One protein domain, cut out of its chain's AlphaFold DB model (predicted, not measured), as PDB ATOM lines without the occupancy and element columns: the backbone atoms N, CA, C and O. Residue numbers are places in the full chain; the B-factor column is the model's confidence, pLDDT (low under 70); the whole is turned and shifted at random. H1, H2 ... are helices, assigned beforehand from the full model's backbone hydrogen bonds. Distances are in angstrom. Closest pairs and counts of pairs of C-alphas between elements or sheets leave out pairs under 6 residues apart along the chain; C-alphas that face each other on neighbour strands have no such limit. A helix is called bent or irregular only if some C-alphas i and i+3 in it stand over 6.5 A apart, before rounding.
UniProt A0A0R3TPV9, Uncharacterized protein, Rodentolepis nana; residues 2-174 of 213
ATOM      1  N   LEU A   2     182.591 214.731 359.692       51.56
ATOM      2  CA  LEU A   2     182.566 215.938 358.832       51.56
ATOM      3  C   LEU A   2     183.758 216.918 358.974       51.56
ATOM      4  O   LEU A   2     184.063 217.630 358.025       51.56
ATOM      5  N   SER A   3     184.440 216.977 360.123       53.88
ATOM      6  CA  SER A   3     185.506 217.966 360.382       53.88
ATOM      7  C   SER A   3     186.858 217.644 359.734       53.88
ATOM      8  O   SER A   3     187.564 218.556 359.306       53.88
ATOM      9  N   TYR A   4     187.207 216.359 359.622       58.00
ATOM     10  CA  TYR A   4     188.427 215.891 358.948       58.00
ATOM     11  C   TYR A   4     188.410 216.228 357.455       58.00
ATOM     12  O   TYR A   4     189.400 216.708 356.908       58.00
ATOM     13  N   TYR A   5     187.236 216.105 356.837       73.12
ATOM     14  CA  TYR A   5     187.034 216.419 355.429       73.12
ATOM     15  C   TYR A   5     187.387 217.878 355.097       73.12
ATOM     16  O   TYR A   5     187.989 218.134 354.064       73.12
ATOM     17  N   ARG A   6     187.121 218.833 356.002       82.62
ATOM     18  CA  ARG A   6     187.413 220.260 355.770       82.62
ATOM     19  C   ARG A   6     188.902 220.595 355.747       82.62
ATOM     20  O   ARG A   6     189.324 221.407 354.930       82.62
ATOM     21  N   ALA A   7     189.700 219.987 356.625       86.00
ATOM     22  CA  ALA A   7     191.147 220.197 356.597       86.00
ATOM     23  C   ALA A   7     191.784 219.528 355.377       86.00
ATOM     24  O   ALA A   7     192.673 220.112 354.758       86.00
ATOM     25  N   ASP A   8     191.305 218.343 354.999       86.19
ATOM     26  CA  ASP A   8     191.784 217.651 353.805       86.19
ATOM     27  C   ASP A   8     191.416 218.419 352.521       86.19
ATOM     28  O   ASP A   8     192.275 218.605 351.660       86.19
ATOM     29  N   GLU A   9     190.188 218.947 352.417       90.06
ATOM     30  CA  GLU A   9     189.764 219.853 351.336       90.06
ATOM     31  C   GLU A   9     190.671 221.085 351.249       90.06
ATOM     32  O   GLU A   9     191.156 221.426 350.167       90.06
ATOM     33  N   PHE A  10     190.955 221.720 352.391       92.62
ATOM     34  CA  PHE A  10     191.831 222.886 352.448       92.62
ATOM     35  C   PHE A  10     193.261 222.559 351.996       92.62
ATOM     36  O   PHE A  10     193.852 223.288 351.202       92.62
ATOM     37  N   ILE A  11     193.814 221.420 352.424       91.56
ATOM     38  CA  ILE A  11     195.134 220.952 351.975       91.56
ATOM     39  C   ILE A  11     195.145 220.700 350.465       91.56
ATOM     40  O   ILE A  11     196.121 221.052 349.796       91.56
ATOM     41  N   CYS A  12     194.102 220.068 349.924       91.56
ATOM     42  CA  CYS A  12     193.981 219.822 348.489       91.56
ATOM     43  C   CYS A  12     193.967 221.137 347.704       91.56
ATOM     44  O   CYS A  12     194.762 221.292 346.778       91.56
ATOM     45  N   SER A  13     193.171 222.110 348.141       94.00
ATOM     46  CA  SER A  13     193.141 223.450 347.550       94.00
ATOM     47  C   SER A  13     194.522 224.136 347.597       94.00
ATOM     48  O   SER A  13     195.034 224.576 346.566       94.00
ATOM     49  N   LEU A  14     195.215 224.125 348.745       94.62
ATOM     50  CA  LEU A  14     196.568 224.690 348.861       94.62
ATOM     51  C   LEU A  14     197.567 224.031 347.895       94.62
ATOM     52  O   LEU A  14     198.437 224.704 347.333       94.62
ATOM     53  N   LYS A  15     197.462 222.713 347.694       94.06
ATOM     54  CA  LYS A  15     198.300 221.970 346.742       94.06
ATOM     55  C   LYS A  15     197.993 222.350 345.298       94.06
ATOM     56  O   LYS A  15     198.930 222.547 344.523       94.06
ATOM     57  N   GLU A  16     196.721 222.465 344.940       95.44
ATOM     58  CA  GLU A  16     196.295 222.889 343.605       95.44
ATOM     59  C   GLU A  16     196.758 224.311 343.292       95.44
ATOM     60  O   GLU A  16     197.297 224.560 342.208       95.44
ATOM     61  N   THR A  17     196.640 225.219 344.260       96.38
ATOM     62  CA  THR A  17     197.162 226.582 344.158       96.38
ATOM     63  C   THR A  17     198.680 226.575 343.999       96.38
ATOM     64  O   THR A  17     199.214 227.215 343.095       96.38
ATOM     65  N   ASN A  18     199.397 225.774 344.796       96.62
ATOM     66  CA  ASN A  18     200.846 225.627 344.661       96.62
ATOM     67  C   ASN A  18     201.259 225.132 343.272       96.62
ATOM     68  O   ASN A  18     202.220 225.662 342.713       96.62
ATOM     69  N   GLN A  19     200.565 224.134 342.723       96.94
ATOM     70  CA  GLN A  19     200.870 223.619 341.391       96.94
ATOM     71  C   GLN A  19     200.574 224.658 340.308       96.94
ATOM     72  O   GLN A  19     201.417 224.894 339.452       96.94
ATOM     73  N   SER A  20     199.424 225.330 340.389       98.00
ATOM     74  CA  SER A  20     199.025 226.348 339.410       98.00
ATOM     75  C   SER A  20     199.996 227.533 339.400       98.00
ATOM     76  O   SER A  20     200.366 228.018 338.333       98.00
ATOM     77  N   ILE A  21     200.480 227.951 340.576       98.06
ATOM     78  CA  ILE A  21     201.544 228.953 340.688       98.06
ATOM     79  C   ILE A  21     202.845 228.427 340.073       98.06
ATOM     80  O   ILE A  21     203.454 229.155 339.304       98.06
ATOM     81  N   ARG A  22     203.268 227.180 340.337       97.69
ATOM     82  CA  ARG A  22     204.497 226.615 339.730       97.69
ATOM     83  C   ARG A  22     204.456 226.591 338.213       97.69
ATOM     84  O   ARG A  22     205.456 226.921 337.584       97.69
ATOM     85  N   ASP A  23     203.324 226.187 337.652       98.19
ATOM     86  CA  ASP A  23     203.142 226.140 336.205       98.19
ATOM     87  C   ASP A  23     203.283 227.552 335.618       98.19
ATOM     88  O   ASP A  23     204.042 227.755 334.677       98.19
ATOM     89  N   PHE A  24     202.654 228.549 336.246       98.44
ATOM     90  CA  PHE A  24     202.771 229.946 335.829       98.44
ATOM     91  C   PHE A  24     204.177 230.537 336.041       98.44
ATOM     92  O   PHE A  24     204.660 231.287 335.195       98.44
ATOM     93  N   GLU A  25     204.859 230.197 337.141       98.31
ATOM     94  CA  GLU A  25     206.259 230.569 337.397       98.31
ATOM     95  C   GLU A  25     207.158 230.060 336.263       98.31
ATOM     96  O   GLU A  25     207.981 230.809 335.732       98.31
ATOM     97  N   PHE A  26     206.972 228.796 335.870       97.88
ATOM     98  CA  PHE A  26     207.693 228.184 334.761       97.88
ATOM     99  C   PHE A  26     207.392 228.885 333.432       97.88
ATOM    100  O   PHE A  26     208.326 229.266 332.727       97.88
ATOM    101  N   ASP A  27     206.115 229.111 333.121       97.88
ATOM    102  CA  ASP A  27     205.690 229.769 331.884       97.88
ATOM    103  C   ASP A  27     206.246 231.207 331.799       97.88
ATOM    104  O   ASP A  27     206.750 231.609 330.755       97.88
ATOM    105  N   CYS A  28     206.267 231.962 332.907       97.94
ATOM    106  CA  CYS A  28     206.890 233.292 332.974       97.94
ATOM    107  C   CYS A  28     208.394 233.250 332.684       97.94
ATOM    108  O   CYS A  28     208.909 234.080 331.932       97.94
ATOM    109  N   HIS A  29     209.111 232.290 333.271       96.81
ATOM    110  CA  HIS A  29     210.544 232.147 333.038       96.81
ATOM    111  C   HIS A  29     210.847 231.750 331.590       96.81
ATOM    112  O   HIS A  29     211.747 232.313 330.965       96.81
ATOM    113  N   GLN A  30     210.066 230.822 331.037       95.88
ATOM    114  CA  GLN A  30     210.217 230.385 329.656       95.88
ATOM    115  C   GLN A  30     209.870 231.515 328.679       95.88
ATOM    116  O   GLN A  30     210.643 231.786 327.763       95.88
ATOM    117  N   ALA A  31     208.773 232.239 328.909       95.19
ATOM    118  CA  ALA A  31     208.399 233.422 328.139       95.19
ATOM    119  C   ALA A  31     209.523 234.464 328.128       95.19
ATOM    120  O   ALA A  31     209.859 235.007 327.075       95.19
ATOM    121  N   ALA A  32     210.157 234.687 329.281       94.00
ATOM    122  CA  ALA A  32     211.280 235.601 329.395       94.00
ATOM    123  C   ALA A  32     212.483 235.181 328.533       94.00
ATOM    124  O   ALA A  32     213.075 236.011 327.846       94.00
ATOM    125  N   GLN A  33     212.821 233.891 328.517       93.50
ATOM    126  CA  GLN A  33     213.893 233.358 327.673       93.50
ATOM    127  C   GLN A  33     213.548 233.457 326.182       93.50
ATOM    128  O   GLN A  33     214.341 233.969 325.389       93.50
ATOM    129  N   LEU A  34     212.350 233.015 325.795       92.06
ATOM    130  CA  LEU A  34     211.904 233.021 324.400       92.06
ATOM    131  C   LEU A  34     211.839 234.444 323.839       92.06
ATOM    132  O   LEU A  34     212.202 234.663 322.685       92.06
ATOM    133  N   PHE A  35     211.466 235.434 324.658       88.88
ATOM    134  CA  PHE A  35     211.468 236.831 324.240       88.88
ATOM    135  C   PHE A  35     212.837 237.280 323.710       88.88
ATOM    136  O   PHE A  35     212.894 238.021 322.733       88.88
ATOM    137  N   PHE A  36     213.953 236.816 324.276       84.50
ATOM    138  CA  PHE A  36     215.285 237.208 323.805       84.50
ATOM    139  C   PHE A  36     215.812 236.375 322.629       84.50
ATOM    140  O   PHE A  36     216.664 236.872 321.893       84.50
ATOM    141  N   HIS A  37     215.313 235.154 322.430       84.75
ATOM    142  CA  HIS A  37     215.941 234.175 321.533       84.75
ATOM    143  C   HIS A  37     215.106 233.770 320.309       84.75
ATOM    144  O   HIS A  37     215.670 233.221 319.365       84.75
ATOM    145  N   GLU A  38     213.804 234.055 320.291       82.44
ATOM    146  CA  GLU A  38     212.895 233.567 319.248       82.44
ATOM    147  C   GLU A  38     212.538 234.591 318.161       82.44
ATOM    148  O   GLU A  38     212.755 235.801 318.280       82.44
ATOM    149  N   THR A  39     211.957 234.071 317.074       79.19
ATOM    150  CA  THR A  39     211.495 234.834 315.902       79.19
ATOM    151  C   THR A  39     210.242 235.684 316.178       79.19
ATOM    152  O   THR A  39     209.650 235.645 317.258       79.19
ATOM    153  N   ASN A  40     209.822 236.473 315.178       80.56
ATOM    154  CA  ASN A  40     208.763 237.478 315.320       80.56
ATOM    155  C   ASN A  40     207.404 236.910 315.767       80.56
ATOM    156  O   ASN A  40     206.765 237.522 316.615       80.56
ATOM    157  N   GLU A  41     206.962 235.760 315.249       87.62
ATOM    158  CA  GLU A  41     205.636 235.214 315.585       87.62
ATOM    159  C   GLU A  41     205.556 234.758 317.047       87.62
ATOM    160  O   GLU A  41     204.674 235.195 317.788       87.62
ATOM    161  N   THR A  42     206.530 233.959 317.493       90.12
ATOM    162  CA  THR A  42     206.642 233.548 318.898       90.12
ATOM    163  C   THR A  42     206.772 234.764 319.809       90.12
ATOM    164  O   THR A  42     206.090 234.839 320.827       90.12
ATOM    165  N   ARG A  43     207.569 235.775 319.432       89.88
ATOM    166  CA  ARG A  43     207.660 237.028 320.199       89.88
ATOM    167  C   ARG A  43     206.311 237.734 320.340       89.88
ATOM    168  O   ARG A  43     206.016 238.222 321.426       89.88
ATOM    169  N   PHE A  44     205.476 237.775 319.299       92.38
ATOM    170  CA  PHE A  44     204.140 238.380 319.388       92.38
ATOM    171  C   PHE A  44     203.214 237.604 320.337       92.38
ATOM    172  O   PHE A  44     202.494 238.231 321.115       92.38
ATOM    173  N   GLN A  45     203.279 236.268 320.327       94.62
ATOM    174  CA  GLN A  45     202.540 235.408 321.265       94.62
ATOM    175  C   GLN A  45     202.991 235.624 322.716       94.62
ATOM    176  O   GLN A  45     202.167 235.821 323.609       94.62
ATOM    177  N   ILE A  46     204.309 235.659 322.949       94.56
ATOM    178  CA  ILE A  46     204.894 235.926 324.268       94.56
ATOM    179  C   ILE A  46     204.481 237.301 324.792       94.56
ATOM    180  O   ILE A  46     204.097 237.419 325.954       94.56
ATOM    181  N   ARG A  47     204.508 238.338 323.947       94.25
ATOM    182  CA  ARG A  47     204.034 239.671 324.340       94.25
ATOM    183  C   ARG A  47     202.566 239.662 324.741       94.25
ATOM    184  O   ARG A  47     202.242 240.232 325.776       94.25
ATOM    185  N   GLY A  48     201.708 239.010 323.950       94.88
ATOM    186  CA  GLY A  48     200.285 238.874 324.267       94.88
ATOM    187  C   GLY A  48     200.080 238.271 325.655       94.88
ATOM    188  O   GLY A  48     199.415 238.872 326.494       94.88
ATOM    189  N   PHE A  49     200.751 237.151 325.937       97.00
ATOM    190  CA  PHE A  49     200.703 236.505 327.249       97.00
ATOM    191  C   PHE A  49     201.203 237.418 328.380       97.00
ATOM    192  O   PHE A  49     200.499 237.621 329.365       97.00
ATOM    193  N   LEU A  50     202.403 237.990 328.255       96.62
ATOM    194  CA  LEU A  50     202.996 238.792 329.331       96.62
ATOM    195  C   LEU A  50     202.172 240.048 329.652       96.62
ATOM    196  O   LEU A  50     202.073 240.422 330.819       96.62
ATOM    197  N   LEU A  51     201.553 240.665 328.643       96.31
ATOM    198  CA  LEU A  51     200.675 241.822 328.830       96.31
ATOM    199  C   LEU A  51     199.325 241.435 329.450       96.31
ATOM    200  O   LEU A  51     198.870 242.108 330.373       96.31
ATOM    201  N   ASP A  52     198.715 240.322 329.027       97.50
ATOM    202  CA  ASP A  52     197.432 239.860 329.579       97.50
ATOM    203  C   ASP A  52     197.516 239.490 331.070       97.50
ATOM    204  O   ASP A  52     196.505 239.539 331.782       97.50
ATOM    205  N   TYR A  53     198.713 239.139 331.553       98.12
ATOM    206  CA  TYR A  53     198.992 238.755 332.941       98.12
ATOM    207  C   TYR A  53     199.901 239.738 333.690       98.12
ATOM    208  O   TYR A  53     200.429 239.401 334.749       98.12
ATOM    209  N   GLU A  54     200.066 240.969 333.198       98.12
ATOM    210  CA  GLU A  54     200.979 241.956 333.791       98.12
ATOM    211  C   GLU A  54     200.711 242.205 335.289       98.12
ATOM    212  O   GLU A  54     201.646 242.292 336.088       98.12
ATOM    213  N   ASN A  55     199.443 242.283 335.699       98.25
ATOM    214  CA  ASN A  55     199.088 242.501 337.104       98.25
ATOM    215  C   ASN A  55     199.413 241.287 337.983       98.25
ATOM    216  O   ASN A  55     199.930 241.455 339.085       98.25
ATOM    217  N   ASP A  56     199.159 240.071 337.496       98.56
ATOM    218  CA  ASP A  56     199.495 238.844 338.222       98.56
ATOM    219  C   ASP A  56     201.019 238.677 338.330       98.56
ATOM    220  O   ASP A  56     201.536 238.290 339.377       98.56
ATOM    221  N   ILE A  57     201.758 239.043 337.277       98.56
ATOM    222  CA  ILE A  57     203.224 239.078 337.283       98.56
ATOM    223  C   ILE A  57     203.722 240.050 338.357       98.56
ATOM    224  O   ILE A  57     204.570 239.676 339.165       98.56
ATOM    225  N   LYS A  58     203.182 241.275 338.415       98.38
ATOM    226  CA  LYS A  58     203.547 242.266 339.443       98.38
ATOM    227  C   LYS A  58     203.246 241.773 340.858       98.38
ATOM    228  O   LYS A  58     204.067 241.979 341.745       98.38
ATOM    229  N   LEU A  59     202.110 241.106 341.051       98.25
ATOM    230  CA  LEU A  59     201.698 240.541 342.336       98.25
ATOM    231  C   LEU A  59     202.646 239.428 342.816       98.25
ATOM    232  O   LEU A  59     202.979 239.361 343.997       98.25
ATOM    233  N   LEU A  60     203.084 238.548 341.911       98.25
ATOM    234  CA  LEU A  60     203.861 237.351 342.261       98.25
ATOM    235  C   LEU A  60     205.384 237.554 342.204       98.25
ATOM    236  O   LEU A  60     206.122 236.845 342.894       98.25
ATOM    237  N   ALA A  61     205.878 238.512 341.415       98.00
ATOM    238  CA  ALA A  61     207.307 238.778 341.236       98.00
ATOM    239  C   ALA A  61     208.100 239.000 342.541       98.00
ATOM    240  O   ALA A  61     209.221 238.489 342.616       98.00
ATOM    241  N   PRO A  62     207.572 239.672 343.588       97.88
ATOM    242  CA  PRO A  62     208.292 239.826 344.855       97.88
ATOM    243  C   PRO A  62     208.645 238.497 345.537       97.88
ATOM    244  O   PRO A  62     209.594 238.434 346.317       97.88
ATOM    245  N   TYR A  63     207.900 237.431 345.238       97.50
ATOM    246  CA  TYR A  63     208.030 236.130 345.893       97.50
ATOM    247  C   TYR A  63     208.637 235.047 344.994       97.50
ATOM    248  O   TYR A  63     208.972 233.963 345.483       97.50
ATOM    249  N   SER A  64     208.788 235.318 343.694       97.12
ATOM    250  CA  SER A  64     209.253 234.337 342.716       97.12
ATOM    251  C   SER A  64     210.280 234.925 341.742       97.12
ATOM    252  O   SER A  64     209.922 235.756 340.903       97.12
ATOM    253  N   PRO A  65     211.548 234.461 341.763       95.44
ATOM    254  CA  PRO A  65     212.573 234.946 340.832       95.44
ATOM    255  C   PRO A  65     212.248 234.613 339.366       95.44
ATOM    256  O   PRO A  65     212.643 235.334 338.448       95.44
ATOM    257  N   PHE A  66     211.490 233.540 339.138       95.12
ATOM    258  CA  PHE A  66     211.035 233.141 337.810       95.12
ATOM    259  C   PHE A  66     210.028 234.138 337.235       95.12
ATOM    260  O   PHE A  66     210.198 234.600 336.109       95.12
ATOM    261  N   VAL A  67     209.052 234.569 338.038       97.88
ATOM    262  CA  VAL A  67     208.104 235.621 337.637       97.88
ATOM    263  C   VAL A  67     208.797 236.981 337.538       97.88
ATOM    264  O   VAL A  67     208.540 237.742 336.606       97.88
ATOM    265  N   ALA A  68     209.745 237.275 338.433       97.56
ATOM    266  CA  ALA A  68     210.533 238.505 338.373       97.56
ATOM    267  C   ALA A  68     211.318 238.648 337.056       97.56
ATOM    268  O   ALA A  68     211.518 239.765 336.585       97.56
ATOM    269  N   SER A  69     211.715 237.534 336.428       95.88
ATOM    270  CA  SER A  69     212.365 237.547 335.109       95.88
ATOM    271  C   SER A  69     211.436 238.102 334.023       95.88
ATOM    272  O   SER A  69     211.862 238.903 333.197       95.88
ATOM    273  N   ALA A  70     210.152 237.734 334.051       96.38
ATOM    274  CA  ALA A  70     209.150 238.272 333.135       96.38
ATOM    275  C   ALA A  70     208.863 239.760 333.402       96.38
ATOM    276  O   ALA A  70     208.771 240.551 332.461       96.38
ATOM    277  N   LEU A  71     208.801 240.167 334.677       97.44
ATOM    278  CA  LEU A  71     208.595 241.567 335.066       97.44
ATOM    279  C   LEU A  71     209.672 242.502 334.487       97.44
ATOM    280  O   LEU A  71     209.357 243.616 334.077       97.44
ATOM    281  N   GLN A  72     210.927 242.047 334.409       95.75
ATOM    282  CA  GLN A  72     212.039 242.830 333.850       95.75
ATOM    283  C   GLN A  72     211.893 243.120 332.351       95.75
ATOM    284  O   GLN A  72     212.486 244.074 331.851       95.75
ATOM    285  N   ILE A  73     211.109 242.317 331.631       93.19
ATOM    286  CA  ILE A  73     210.951 242.418 330.177       93.19
ATOM    287  C   ILE A  73     209.772 243.316 329.799       93.19
ATOM    288  O   ILE A  73     209.798 243.942 328.740       93.19
ATOM    289  N   LEU A  74     208.764 243.444 330.669       94.31
ATOM    290  CA  LEU A  74     207.575 244.264 330.410       94.31
ATOM    291  C   LEU A  74     207.896 245.701 329.947       94.31
ATOM    292  O   LEU A  74     207.292 246.135 328.967       94.31
ATOM    293  N   PRO A  75     208.863 246.440 330.536       94.38
ATOM    294  CA  PRO A  75     209.223 247.770 330.041       94.38
ATOM    295  C   PRO A  75     209.722 247.780 328.589       94.38
ATOM    296  O   PRO A  75     209.422 248.717 327.851       94.38
ATOM    297  N   LEU A  76     210.455 246.743 328.163       91.50
ATOM    298  CA  LEU A  76     210.927 246.610 326.780       91.50
ATOM    299  C   LEU A  76     209.752 246.365 325.830       91.50
ATOM    300  O   LEU A  76     209.661 247.006 324.787       91.50
ATOM    301  N   ILE A  77     208.819 245.494 326.225       92.06
ATOM    302  CA  ILE A  77     207.601 245.209 325.454       92.06
ATOM    303  C   ILE A  77     206.781 246.486 325.247       92.06
ATOM    304  O   ILE A  77     206.378 246.779 324.121       92.06
ATOM    305  N   HIS A  78     206.583 247.264 326.314       92.19
ATOM    306  CA  HIS A  78     205.871 248.543 326.259       92.19
ATOM    307  C   HIS A  78     206.581 249.569 325.364       92.19
ATOM    308  O   HIS A  78     205.920 250.301 324.629       92.19
ATOM    309  N   ALA A  79     207.916 249.610 325.384       90.69
ATOM    310  CA  ALA A  79     208.701 250.543 324.574       90.69
ATOM    311  C   ALA A  79     208.706 250.198 323.075       90.69
ATOM    312  O   ALA A  79     208.707 251.099 322.239       90.69
ATOM    313  N   GLU A  80     208.708 248.911 322.722       85.94
ATOM    314  CA  GLU A  80     208.774 248.463 321.327       85.94
ATOM    315  C   GLU A  80     207.473 248.712 320.546       85.94
ATOM    316  O   GLU A  80     207.515 248.746 319.316       85.94
ATOM    317  N   MET A  81     206.330 248.876 321.231       79.88
ATOM    318  CA  MET A  81     204.992 249.101 320.642       79.88
ATOM    319  C   MET A  81     204.641 248.156 319.482       79.88
ATOM    320  O   MET A  81     203.893 248.495 318.563       79.88
ATOM    321  N   ALA A  82     205.220 246.964 319.497       84.31
ATOM    322  CA  ALA A  82     205.110 246.026 318.402       84.31
ATOM    323  C   ALA A  82     203.921 245.071 318.621       84.31
ATOM    324  O   ALA A  82     203.447 244.931 319.750       84.31
ATOM    325  N   PRO A  83     203.418 244.417 317.556       87.88
ATOM    326  CA  PRO A  83     202.174 243.654 317.624       87.88
ATOM    327  C   PRO A  83     202.179 242.557 318.693       87.88
ATOM    328  O   PRO A  83     203.223 241.977 319.015       87.88
ATOM    329  N   THR A  84     200.984 242.256 319.194       91.88
ATOM    330  CA  THR A  84     200.692 241.108 320.052       91.88
ATOM    331  C   THR A  84     199.897 240.064 319.276       91.88
ATOM    332  O   THR A  84     199.190 240.373 318.315       91.88
ATOM    333  N   MET A  85     200.010 238.809 319.700       91.56
ATOM    334  CA  MET A  85     199.193 237.709 319.206       91.56
ATOM    335  C   MET A  85     198.555 237.012 320.406       91.56
ATOM    336  O   MET A  85     199.259 236.553 321.299       91.56
ATOM    337  N   HIS A  86     197.224 236.961 320.421       89.69
ATOM    338  CA  HIS A  86     196.426 236.403 321.519       89.69
ATOM    339  C   HIS A  86     195.738 235.094 321.102       89.69
ATOM    340  O   HIS A  86     194.572 234.858 321.426       89.69
ATOM    341  N   SER A  87     196.441 234.272 320.326       87.00
ATOM    342  CA  SER A  87     195.989 232.951 319.890       87.00
ATOM    343  C   SER A  87     197.162 232.102 319.395       87.00
ATOM    344  O   SER A  87     198.219 232.638 319.058       87.00
ATOM    345  N   ALA A  88     196.919 230.792 319.295       85.00
ATOM    346  CA  ALA A  88     197.799 229.761 318.753       85.00
ATOM    347  C   ALA A  88     199.004 229.376 319.630       85.00
ATOM    348  O   ALA A  88     199.477 230.130 320.480       85.00
ATOM    349  N   GLY A  89     199.497 228.156 319.384       87.56
ATOM    350  CA  GLY A  89     200.795 227.656 319.833       87.56
ATOM    351  C   GLY A  89     201.070 227.846 321.324       87.56
ATOM    352  O   GLY A  89     200.478 227.181 322.174       87.56
ATOM    353  N   ILE A  90     202.023 228.728 321.616       90.38
ATOM    354  CA  ILE A  90     202.556 228.965 322.960       90.38
ATOM    355  C   ILE A  90     201.598 229.834 323.776       90.38
ATOM    356  O   ILE A  90     201.409 229.573 324.966       90.38
ATOM    357  N   TYR A  91     200.960 230.826 323.145       94.94
ATOM    358  CA  TYR A  91     200.033 231.713 323.845       94.94
ATOM    359  C   TYR A  91     198.860 230.932 324.443       94.94
ATOM    360  O   TYR A  91     198.581 231.090 325.627       94.94
ATOM    361  N   ASP A  92     198.197 230.067 323.666       95.69
ATOM    362  CA  ASP A  92     197.015 229.336 324.150       95.69
ATOM    363  C   ASP A  92     197.357 228.456 325.362       95.69
ATOM    364  O   ASP A  92     196.622 228.432 326.352       95.69
ATOM    365  N   HIS A  93     198.516 227.792 325.316       95.88
ATOM    366  CA  HIS A  93     199.008 226.952 326.407       95.88
ATOM    367  C   HIS A  93     199.278 227.757 327.685       95.88
ATOM    368  O   HIS A  93     198.774 227.404 328.757       95.88
ATOM    369  N   TYR A  94     200.019 228.864 327.583       96.94
ATOM    370  CA  TYR A  94     200.296 229.731 328.734       96.94
ATOM    371  C   TYR A  94     199.041 230.429 329.250       96.94
ATOM    372  O   TYR A  94     198.874 230.598 330.456       96.94
ATOM    373  N   ASN A  95     198.124 230.809 328.363       97.44
ATOM    374  CA  ASN A  95     196.890 231.482 328.735       97.44
ATOM    375  C   ASN A  95     195.979 230.570 329.569       97.44
ATOM    376  O   ASN A  95     195.421 231.014 330.568       97.44
ATOM    377  N   GLU A  96     195.844 229.288 329.223       97.12
ATOM    378  CA  GLU A  96     195.039 228.362 330.032       97.12
ATOM    379  C   GLU A  96     195.620 228.162 331.440       97.12
ATOM    380  O   GLU A  96     194.887 228.200 332.438       97.12
ATOM    381  N   ARG A  97     196.946 228.040 331.551       97.56
ATOM    382  CA  ARG A  97     197.632 227.956 332.850       97.56
ATOM    383  C   ARG A  97     197.546 229.260 333.639       97.56
ATOM    384  O   ARG A  97     197.254 229.225 334.835       97.56
ATOM    385  N   GLY A  98     197.697 230.401 332.973       98.12
ATOM    386  CA  GLY A  98     197.531 231.732 333.553       98.12
ATOM    387  C   GLY A  98     196.124 231.954 334.110       98.12
ATOM    388  O   GLY A  98     195.982 232.383 335.255       98.12
ATOM    389  N   LYS A  99     195.068 231.579 333.370       98.31
ATOM    390  CA  LYS A  99     193.675 231.646 333.853       98.31
ATOM    391  C   LYS A  99     193.488 230.807 335.110       98.31
ATOM    392  O   LYS A  99     192.819 231.251 336.044       98.31
ATOM    393  N   LYS A 100     194.049 229.594 335.132       98.00
ATOM    394  CA  LYS A 100     193.965 228.703 336.293       98.00
ATOM    395  C   LYS A 100     194.674 229.313 337.503       98.00
ATOM    396  O   LYS A 100     194.046 229.437 338.551       98.00
ATOM    397  N   MET A 101     195.919 229.758 337.334       98.38
ATOM    398  CA  MET A 101     196.692 230.442 338.374       98.38
ATOM    399  C   MET A 101     195.926 231.646 338.933       98.38
ATOM    400  O   MET A 101     195.687 231.697 340.141       98.38
ATOM    401  N   ARG A 102     195.450 232.549 338.065       98.38
ATOM    402  CA  ARG A 102     194.711 233.756 338.464       98.38
ATOM    403  C   ARG A 102     193.495 233.407 339.314       98.38
ATOM    404  O   ARG A 102     193.307 233.985 340.378       98.38
ATOM    405  N   ARG A 103     192.694 232.425 338.882       97.69
ATOM    406  CA  ARG A 103     191.525 231.957 339.645       97.69
ATOM    407  C   ARG A 103     191.920 231.415 341.017       97.69
ATOM    408  O   ARG A 103     191.291 231.779 342.003       97.69
ATOM    409  N   THR A 104     192.953 230.573 341.093       96.62
ATOM    410  CA  THR A 104     193.401 230.005 342.376       96.62
ATOM    411  C   THR A 104     193.913 231.084 343.330       96.62
ATOM    412  O   THR A 104     193.513 231.115 344.487       96.62
ATOM    413  N   VAL A 105     194.697 232.042 342.829       96.94
ATOM    414  CA  VAL A 105     195.215 233.167 343.620       96.94
ATOM    415  C   VAL A 105     194.086 234.072 344.116       96.94
ATOM    416  O   VAL A 105     194.072 234.450 345.283       96.94
ATOM    417  N   GLN A 106     193.099 234.374 343.269       96.44
ATOM    418  CA  GLN A 106     191.938 235.185 343.651       96.44
ATOM    419  C   GLN A 106     191.044 234.508 344.701       96.44
ATOM    420  O   GLN A 106     190.373 235.199 345.464       96.44
ATOM    421  N   ASN A 107     191.037 233.174 344.758       95.56
ATOM    422  CA  ASN A 107     190.235 232.417 345.716       95.56
ATOM    423  C   ASN A 107     190.909 232.248 347.084       95.56
ATOM    424  O   ASN A 107     190.195 232.013 348.059       95.56
ATOM    425  N   LEU A 108     192.233 232.418 347.186       94.75
ATOM    426  CA  LEU A 108     192.988 232.218 348.431       94.75
ATOM    427  C   LEU A 108     192.374 232.913 349.664       94.75
ATOM    428  O   LEU A 108     192.193 232.236 350.677       94.75
ATOM    429  N   PRO A 109     191.989 234.211 349.623       94.75
ATOM    430  CA  PRO A 109     191.415 234.867 350.801       94.75
ATOM    431  C   PRO A 109     190.127 234.189 351.269       94.75
ATOM    432  O   PRO A 109     189.884 234.036 352.466       94.75
ATOM    433  N   LYS A 110     189.290 233.753 350.321       93.25
ATOM    434  CA  LYS A 110     188.049 233.045 350.630       93.25
ATOM    435  C   LYS A 110     188.346 231.687 351.257       93.25
ATOM    436  O   LYS A 110     187.759 231.369 352.280       93.25
ATOM    437  N   GLU A 111     189.265 230.916 350.686       93.06
ATOM    438  CA  GLU A 111     189.635 229.594 351.207       93.06
ATOM    439  C   GLU A 111     190.180 229.677 352.638       93.06
ATOM    440  O   GLU A 111     189.832 228.851 353.483       93.06
ATOM    441  N   TYR A 112     190.979 230.707 352.937       93.94
ATOM    442  CA  TYR A 112     191.503 230.948 354.284       93.94
ATOM    443  C   TYR A 112     190.372 231.272 355.258       93.94
ATOM    444  O   TYR A 112     190.289 230.677 356.332       93.94
ATOM    445  N   ASN A 113     189.459 232.164 354.871       92.31
ATOM    446  CA  ASN A 113     188.322 232.538 355.709       92.31
ATOM    447  C   ASN A 113     187.339 231.371 355.918       92.31
ATOM    448  O   ASN A 113     186.911 231.132 357.047       92.31
ATOM    449  N   ASP A 114     187.028 230.602 354.876       91.44
ATOM    450  CA  ASP A 114     186.147 229.432 354.960       91.44
ATOM    451  C   ASP A 114     186.743 228.359 355.890       91.44
ATOM    452  O   ASP A 114     186.034 227.785 356.731       91.44
ATOM    453  N   PHE A 115     188.057 228.115 355.800       92.00
ATOM    454  CA  PHE A 115     188.745 227.209 356.717       92.00
ATOM    455  C   PHE A 115     188.751 227.761 358.147       92.00
ATOM    456  O   PHE A 115     188.404 227.035 359.078       92.00
ATOM    457  N   LYS A 116     189.042 229.053 358.333       91.50
ATOM    458  CA  LYS A 116     189.016 229.715 359.645       91.50
ATOM    459  C   LYS A 116     187.667 229.559 360.346       91.50
ATOM    460  O   LYS A 116     187.618 229.075 361.473       91.50
ATOM    461  N   VAL A 117     186.574 229.886 359.656       90.06
ATOM    462  CA  VAL A 117     185.206 229.739 360.181       90.06
ATOM    463  C   VAL A 117     184.899 228.276 360.507       90.06
ATOM    464  O   VAL A 117     184.250 227.978 361.512       90.06
ATOM    465  N   SER A 118     185.375 227.336 359.686       88.62
ATOM    466  CA  SER A 118     185.203 225.901 359.950       88.62
ATOM    467  C   SER A 118     185.909 225.467 361.239       88.62
ATOM    468  O   SER A 118     185.351 224.684 362.007       88.62
ATOM    469  N   ILE A 119     187.106 225.998 361.497       87.62
ATOM    470  CA  ILE A 119     187.871 225.737 362.719       87.62
ATOM    471  C   ILE A 119     187.220 226.369 363.949       87.62
ATOM    472  O   ILE A 119     187.096 225.706 364.975       87.62
ATOM    473  N   GLU A 120     186.776 227.621 363.863       87.44
ATOM    474  CA  GLU A 120     186.119 228.309 364.983       87.44
ATOM    475  C   GLU A 120     184.842 227.574 365.422       87.44
ATOM    476  O   GLU A 120     184.563 227.448 366.614       87.44
ATOM    477  N   ASN A 121     184.111 226.992 364.468       87.19
ATOM    478  CA  ASN A 121     182.908 226.205 364.740       87.19
ATOM    479  C   ASN A 121     183.185 224.752 365.160       87.19
ATOM    480  O   ASN A 121     182.270 224.072 365.634       87.19
ATOM    481  N   LEU A 122     184.418 224.260 365.001       86.56
ATOM    482  CA  LEU A 122     184.777 222.863 365.259       86.56
ATOM    483  C   LEU A 122     184.523 222.468 366.713       86.56
ATOM    484  O   LEU A 122     183.917 221.430 366.962       86.56
ATOM    485  N   SER A 123     184.965 223.302 367.657       83.94
ATOM    486  CA  SER A 123     184.780 223.048 369.090       83.94
ATOM    487  C   SER A 123     183.292 222.890 369.408       83.94
ATOM    488  O   SER A 123     182.851 221.825 369.837       83.94
ATOM    489  N   THR A 124     182.481 223.891 369.060       86.44
ATOM    490  CA  THR A 124     181.027 223.862 369.261       86.44
ATOM    491  C   THR A 124     180.389 222.615 368.647       86.44
ATOM    492  O   THR A 124     179.582 221.959 369.305       86.44
ATOM    493  N   ALA A 125     180.775 222.244 367.423       85.44
ATOM    494  CA  ALA A 125     180.245 221.067 366.742       85.44
ATOM    495  C   ALA A 125     180.611 219.741 367.433       85.44
ATOM    496  O   ALA A 125     179.813 218.805 367.395       85.44
ATOM    497  N   LEU A 126     181.792 219.644 368.053       85.25
ATOM    498  CA  LEU A 126     182.218 218.453 368.790       85.25
ATOM    499  C   LEU A 126     181.488 218.333 370.135       85.25
ATOM    500  O   LEU A 126     180.928 217.279 370.424       85.25
ATOM    501  N   PHE A 127     181.429 219.413 370.921       86.19
ATOM    502  CA  PHE A 127     180.825 219.399 372.263       86.19
ATOM    503  C   PHE A 127     179.296 219.247 372.264       86.19
ATOM    504  O   PHE A 127     178.729 218.790 373.251       86.19
ATOM    505  N   HIS A 128     178.615 219.596 371.167       86.69
ATOM    506  CA  HIS A 128     177.157 219.444 371.040       86.69
ATOM    507  C   HIS A 128     176.735 218.152 370.325       86.69
ATOM    508  O   HIS A 128     175.545 217.953 370.073       86.69
ATOM    509  N   ASN A 129     177.677 217.272 369.971       82.94
ATOM    510  CA  ASN A 129     177.361 216.017 369.304       82.94
ATOM    511  C   ASN A 129     177.206 214.882 370.332       82.94
ATOM    512  O   ASN A 129     178.210 214.431 370.883       82.94
ATOM    513  N   PRO A 130     175.985 214.360 370.556       81.75
ATOM    514  CA  PRO A 130     175.741 213.335 371.571       81.75
ATOM    515  C   PRO A 130     176.400 211.984 371.250       81.75
ATOM    516  O   PRO A 130     176.473 211.123 372.119       81.75
ATOM    517  N   ASN A 131     176.884 211.789 370.018       86.50
ATOM    518  CA  ASN A 131     177.537 210.553 369.583       86.50
ATOM    519  C   ASN A 131     179.061 210.561 369.801       86.50
ATOM    520  O   ASN A 131     179.741 209.638 369.356       86.50
ATOM    521  N   ILE A 132     179.619 211.609 370.411       83.12
ATOM    522  CA  ILE A 132     181.057 211.731 370.668       83.12
ATOM    523  C   ILE A 132     181.324 211.502 372.157       83.12
ATOM    524  O   ILE A 132     180.881 212.282 372.992       83.12
ATOM    525  N   CYS A 133     182.077 210.447 372.480       82.06
ATOM    526  CA  CYS A 133     182.417 210.112 373.866       82.06
ATOM    527  C   CYS A 133     183.501 211.014 374.477       82.06
ATOM    528  O   CYS A 133     183.462 211.239 375.681       82.06
ATOM    529  N   ASP A 134     184.441 211.529 373.675       87.38
ATOM    530  CA  ASP A 134     185.523 212.406 374.151       87.38
ATOM    531  C   ASP A 134     185.819 213.539 373.142       87.38
ATOM    532  O   ASP A 134     186.677 213.408 372.260       87.38
ATOM    533  N   PRO A 135     185.065 214.652 373.209       86.31
ATOM    534  CA  PRO A 135     185.265 215.806 372.335       86.31
ATOM    535  C   PRO A 135     186.641 216.469 372.493       86.31
ATOM    536  O   PRO A 135     187.181 216.979 371.508       86.31
ATOM    537  N   GLU A 136     187.209 216.460 373.703       88.94
ATOM    538  CA  GLU A 136     188.489 217.107 374.013       88.94
ATOM    539  C   GLU A 136     189.653 216.363 373.361       88.94
ATOM    540  O   GLU A 136     190.445 216.982 372.645       88.94
ATOM    541  N   ALA A 137     189.717 215.037 373.516       87.75
ATOM    542  CA  ALA A 137     190.764 214.232 372.888       87.75
ATOM    543  C   ALA A 137     190.713 214.311 371.354       87.75
ATOM    544  O   ALA A 137     191.754 214.367 370.694       87.75
ATOM    545  N   ILE A 138     189.513 214.364 370.766       85.12
ATOM    546  CA  ILE A 138     189.354 214.516 369.312       85.12
ATOM    547  C   ILE A 138     189.839 215.889 368.844       85.12
ATOM    548  O   ILE A 138     190.487 215.978 367.798       85.12
ATOM    549  N   LEU A 139     189.528 216.955 369.586       86.75
ATOM    550  CA  LEU A 139     189.979 218.301 369.248       86.75
ATOM    551  C   LEU A 139     191.507 218.416 369.339       86.75
ATOM    552  O   LEU A 139     192.122 218.950 368.415       86.75
ATOM    553  N   ASP A 140     192.117 217.877 370.396       87.50
ATOM    554  CA  ASP A 140     193.574 217.852 370.571       87.50
ATOM    555  C   ASP A 140     194.264 217.067 369.442       87.50
ATOM    556  O   ASP A 140     195.208 217.558 368.813       87.50
ATOM    557  N   LEU A 141     193.741 215.886 369.094       86.00
ATOM    558  CA  LEU A 141     194.252 215.099 367.970       86.00
ATOM    559  C   LEU A 141     194.136 215.862 366.642       86.00
ATOM    560  O   LEU A 141     195.082 215.888 365.854       86.00
ATOM    561  N   TYR A 142     192.998 216.510 366.396       85.88
ATOM    562  CA  TYR A 142     192.779 217.299 365.187       85.88
ATOM    563  C   TYR A 142     193.774 218.463 365.082       85.88
ATOM    564  O   TYR A 142     194.393 218.664 364.033       85.88
ATOM    565  N   GLN A 143     193.976 219.202 366.177       86.50
ATOM    566  CA  GLN A 143     194.934 220.305 366.233       86.50
ATOM    567  C   GLN A 143     196.366 219.831 365.961       86.50
ATOM    568  O   GLN A 143     197.091 220.469 365.196       86.50
ATOM    569  N   LYS A 144     196.752 218.674 366.514       86.06
ATOM    570  CA  LYS A 144     198.063 218.054 366.272       86.06
ATOM    571  C   LYS A 144     198.249 217.639 364.812       86.06
ATOM    572  O   LYS A 144     199.268 217.972 364.211       86.06
ATOM    573  N   CYS A 145     197.268 216.955 364.223       83.62
ATOM    574  CA  CYS A 145     197.349 216.456 362.846       83.62
ATOM    575  C   CYS A 145     197.416 217.580 361.803       83.62
ATOM    576  O   CYS A 145     198.127 217.458 360.804       83.62
ATOM    577  N   TYR A 146     196.706 218.684 362.042       86.19
ATOM    578  CA  TYR A 146     196.560 219.776 361.079       86.19
ATOM    579  C   TYR A 146     197.268 221.069 361.502       86.19
ATOM    580  O   TYR A 146     196.976 222.131 360.957       86.19
ATOM    581  N   ALA A 147     198.245 220.984 362.417       85.88
ATOM    582  CA  ALA A 147     199.013 222.114 362.960       85.88
ATOM    583  C   ALA A 147     199.472 223.123 361.886       85.88
ATOM    584  O   ALA A 147     199.323 224.334 362.046       85.88
ATOM    585  N   ASN A 148     199.976 222.626 360.750       86.50
ATOM    586  CA  ASN A 148     200.443 223.468 359.645       86.50
ATOM    587  C   ASN A 148     199.320 224.242 358.947       86.50
ATOM    588  O   ASN A 148     199.565 225.350 358.482       86.50
ATOM    589  N   CYS A 149     198.109 223.687 358.872       86.94
ATOM    590  CA  CYS A 149     196.964 224.348 358.248       86.94
ATOM    591  C   CYS A 149     196.524 225.564 359.063       86.94
ATOM    592  O   CYS A 149     196.203 226.599 358.487       86.94
ATOM    593  N   PHE A 150     196.579 225.479 360.397       88.38
ATOM    594  CA  PHE A 150     196.219 226.605 361.261       88.38
ATOM    595  C   PHE A 150     197.113 227.823 361.042       88.38
ATOM    596  O   PHE A 150     196.637 228.943 361.184       88.38
ATOM    597  N   LEU A 151     198.373 227.627 360.634       89.06
ATOM    598  CA  LEU A 151     199.284 228.732 360.327       89.06
ATOM    599  C   LEU A 151     198.745 229.643 359.213       89.06
ATOM    600  O   LEU A 151     199.001 230.840 359.247       89.06
ATOM    601  N   PHE A 152     197.985 229.099 358.255       88.00
ATOM    602  CA  PHE A 152     197.419 229.866 357.138       88.00
ATOM    603  C   PHE A 152     196.236 230.756 357.541       88.00
ATOM    604  O   PHE A 152     195.842 231.617 356.765       88.00
ATOM    605  N   VAL A 153     195.671 230.557 358.735       86.38
ATOM    606  CA  VAL A 153     194.471 231.271 359.210       86.38
ATOM    607  C   VAL A 153     194.689 232.027 360.523       86.38
ATOM    608  O   VAL A 153     193.732 232.512 361.130       86.38
ATOM    609  N   GLN A 154     195.948 232.145 360.966       82.88
ATOM    610  CA  GLN A 154     196.313 232.938 362.146       82.88
ATOM    611  C   GLN A 154     196.026 234.428 361.943       82.88
ATOM    612  O   GLN A 154     195.573 235.099 362.870       82.88
ATOM    613  N   GLU A 155     196.238 234.928 360.729       74.81
ATOM    614  CA  GLU A 155     196.001 236.321 360.362       74.81
ATOM    615  C   GLU A 155     194.779 236.426 359.443       74.81
ATOM    616  O   GLU A 155     194.557 235.586 358.568       74.81
ATOM    617  N   ASN A 156     193.962 237.463 359.648       73.12
ATOM    618  CA  ASN A 156     192.876 237.773 358.723       73.12
ATOM    619  C   ASN A 156     193.476 238.357 357.446       73.12
ATOM    620  O   ASN A 156     193.964 239.482 357.461       73.12
ATOM    621  N   CYS A 157     193.386 237.614 356.348       81.62
ATOM    622  CA  CYS A 157     193.711 238.127 355.024       81.62
ATOM    623  C   CYS A 157     192.442 238.751 354.430       81.62
ATOM    624  O   CYS A 157     191.508 238.029 354.065       81.62
ATOM    625  N   SER A 158     192.375 240.083 354.381       79.38
ATOM    626  CA  SER A 158     191.222 240.798 353.814       79.38
ATOM    627  C   SER A 158     191.261 240.904 352.291       79.38
ATOM    628  O   SER A 158     190.217 241.105 351.672       79.38
ATOM    629  N   ASP A 159     192.439 240.757 351.687       92.00
ATOM    630  CA  ASP A 159     192.633 240.868 350.247       92.00
ATOM    631  C   ASP A 159     193.585 239.798 349.687       92.00
ATOM    632  O   ASP A 159     194.116 238.940 350.400       92.00
ATOM    633  N   VAL A 160     193.734 239.821 348.361       95.31
ATOM    634  CA  VAL A 160     194.550 238.868 347.603       95.31
ATOM    635  C   VAL A 160     196.043 239.055 347.878       95.31
ATOM    636  O   VAL A 160     196.775 238.070 347.885       95.31
ATOM    637  N   GLU A 161     196.510 240.282 348.107       95.44
ATOM    638  CA  GLU A 161     197.935 240.563 348.292       95.44
ATOM    639  C   GLU A 161     198.441 239.981 349.614       95.44
ATOM    640  O   GLU A 161     199.442 239.253 349.630       95.44
ATOM    641  N   ASP A 162     197.688 240.194 350.693       93.56
ATOM    642  CA  ASP A 162     197.964 239.605 352.001       93.56
ATOM    643  C   ASP A 162     197.905 238.074 351.949       93.56
ATOM    644  O   ASP A 162     198.814 237.389 352.430       93.56
ATOM    645  N   ALA A 163     196.879 237.516 351.298       95.00
ATOM    646  CA  ALA A 163     196.736 236.069 351.176       95.00
ATOM    647  C   ALA A 163     197.894 235.436 350.387       95.00
ATOM    648  O   ALA A 163     198.425 234.398 350.786       95.00
ATOM    649  N   VAL A 164     198.342 236.073 349.301       96.31
ATOM    650  CA  VAL A 164     199.513 235.633 348.527       96.31
ATOM    651  C   VAL A 164     200.780 235.694 349.376       96.31
ATOM    652  O   VAL A 164     201.567 234.744 349.376       96.31
ATOM    653  N   LYS A 165     200.982 236.767 350.141       95.12
ATOM    654  CA  LYS A 165     202.135 236.900 351.038       95.12
ATOM    655  C   LYS A 165     202.190 235.762 352.060       95.12
ATOM    656  O   LYS A 165     203.236 235.121 352.212       95.12
ATOM    657  N   VAL A 166     201.065 235.475 352.720       94.38
ATOM    658  CA  VAL A 166     200.934 234.350 353.663       94.38
ATOM    659  C   VAL A 166     201.192 233.024 352.952       94.38
ATOM    660  O   VAL A 166     201.986 232.210 353.437       94.38
ATOM    661  N   PHE A 167     200.602 232.831 351.768       95.44
ATOM    662  CA  PHE A 167     200.807 231.636 350.962       95.44
ATOM    663  C   PHE A 167     202.293 231.386 350.713       95.44
ATOM    664  O   PHE A 167     202.782 230.305 351.025       95.44
ATOM    665  N   PHE A 168     203.046 232.365 350.202       95.50
ATOM    666  CA  PHE A 168     204.472 232.184 349.907       95.50
ATOM    667  C   PHE A 168     205.326 231.995 351.163       95.50
ATOM    668  O   PHE A 168     206.262 231.189 351.134       95.50
ATOM    669  N   HIS A 169     204.984 232.659 352.272       94.00
ATOM    670  CA  HIS A 169     205.656 232.452 353.557       94.00
ATOM    671  C   HIS A 169     205.516 231.001 354.049       94.00
ATOM    672  O   HIS A 169     206.474 230.401 354.547       94.00
ATOM    673  N   LEU A 170     204.334 230.408 353.864       93.06
ATOM    674  CA  LEU A 170     203.988 229.085 354.385       93.06
ATOM    675  C   LEU A 170     204.008 227.972 353.329       93.06
ATOM    676  O   LEU A 170     203.865 226.802 353.678       93.06
ATOM    677  N   ARG A 171     204.269 228.285 352.056       92.12
ATOM    678  CA  ARG A 171     204.239 227.357 350.908       92.12
ATOM    679  C   ARG A 171     205.034 226.074 351.144       92.12
ATOM    680  O   ARG A 171     204.640 224.997 350.710       92.12
ATOM    681  N   ARG A 172     206.163 226.170 351.853       88.44
ATOM    682  CA  ARG A 172     207.031 225.022 352.187       88.44
ATOM    683  C   ARG A 172     206.447 224.095 353.258       88.44
ATOM    684  O   ARG A 172     206.905 222.963 353.373       88.44
ATOM    685  N   LYS A 173     205.471 224.577 354.029       88.88
ATOM    686  CA  LYS A 173     204.770 223.847 355.090       88.88
ATOM    687  C   LYS A 173     203.492 223.164 354.599       88.88
ATOM    688  O   LYS A 173     202.897 222.410 355.365       88.88
ATOM    689  N   ILE A 174     203.083 223.393 353.344       85.88
ATOM    690  CA  ILE A 174     201.988 222.640 352.720       85.88
ATOM    691  C   ILE A 174     202.368 221.154 352.777       85.88
ATOM    692  O   ILE A 174     203.430 220.792 352.252       85.88
TER     693      ILE A 174
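What this domain is: This is residues 2 to 174 of the 213 residues of an uncharacterized protein of Rodentolepis nana (UniProt A0A0R3TPV9). Two long helices, H1 and the bent H6, run opposite ways along a rod, with the short helices H2 to H5 gathered towards one end. Towards the other end H7 folds back along H6b, H8 crosses between H6b and H1, and H9 lies across the rod's length nearer its middle; residues 128 to 133 stick out. The 173 printed residues hold nine named helices, H1 to H9 in chain order, and no named strand: the class is all helix. The whole is loose, with a radius of gyration of the C-alphas of 20.6 A and spans of 70 by 26 by 22 A.

How they stand to each other: H1, residues 2 to 37, forms a helical hairpin with H2, residues 40 to 52; they touch at Phe 35 and Arg 43, closest C-alphas 5.6 A apart. H3, residues 54 to 63, and H4, residues 65 to 71, form another, at a shallow tilt of 30 degrees. H4 touches H1, with closest C-alphas His 29 and Phe 66 4.9 A apart. H5, residues 74 to 80, only just touches H2, with 3 pairs of C-alphas within 8 A, the closest Arg 47 and Ile 77 at 6.7 A. The hub H6, residues 89 to 127, was assigned as one helix by its hydrogen bonds but is bent, C-alphas 106 and 109 being 7.2 A apart; its arms are H6a, residues 89 to 106, and H6b, residues 109 to 127. H1, H2 and H6a form a bundle, helices side by side; H1 and H6a touch, with closest C-alphas Ser 20 and Met 101 4.8 A apart. H6b touches H1 at a shallow tilt of 15 degrees, opposite ways, closest at Phe 10 and Phe 115, with C-alphas 6.8 A apart. H6b and H7, residues 135 to 145, form a hairpin. H8, residues 147 to 153, touches H6b at Lys 116 and Val 153, closest C-alphas 5.7 A apart, and forms a hairpin with H9, residues 160 to 173. Every O i to N i+4 pair is within hydrogen-bond range in H2, H5 and H7; the counts are 29 of 32 in H1, 4 of 6 in H3, 2 of 3 in H4, 13 of 14 in H6a, 13 of 15 in H6b, 8 of 10 in H9 and 0 of 3 in H8, where 4 of 4 O i to N i+3 pairs are.

Where its parts are: H1 begins at C-alpha 2 (182.566, 215.938, 358.832) and is 53.3 A long; H6a is 26.5 A and H6b 28.5 A. H9, 19.7 A long, ends at C-alpha 173 (204.770, 223.847, 355.090).

The domain as a whole: The C-alphas farthest apart, Glu 80 and Cys 133, are 70.2 A apart. The printed part has no cut and no long link. Residues 2 to 4 have pLDDT under 70.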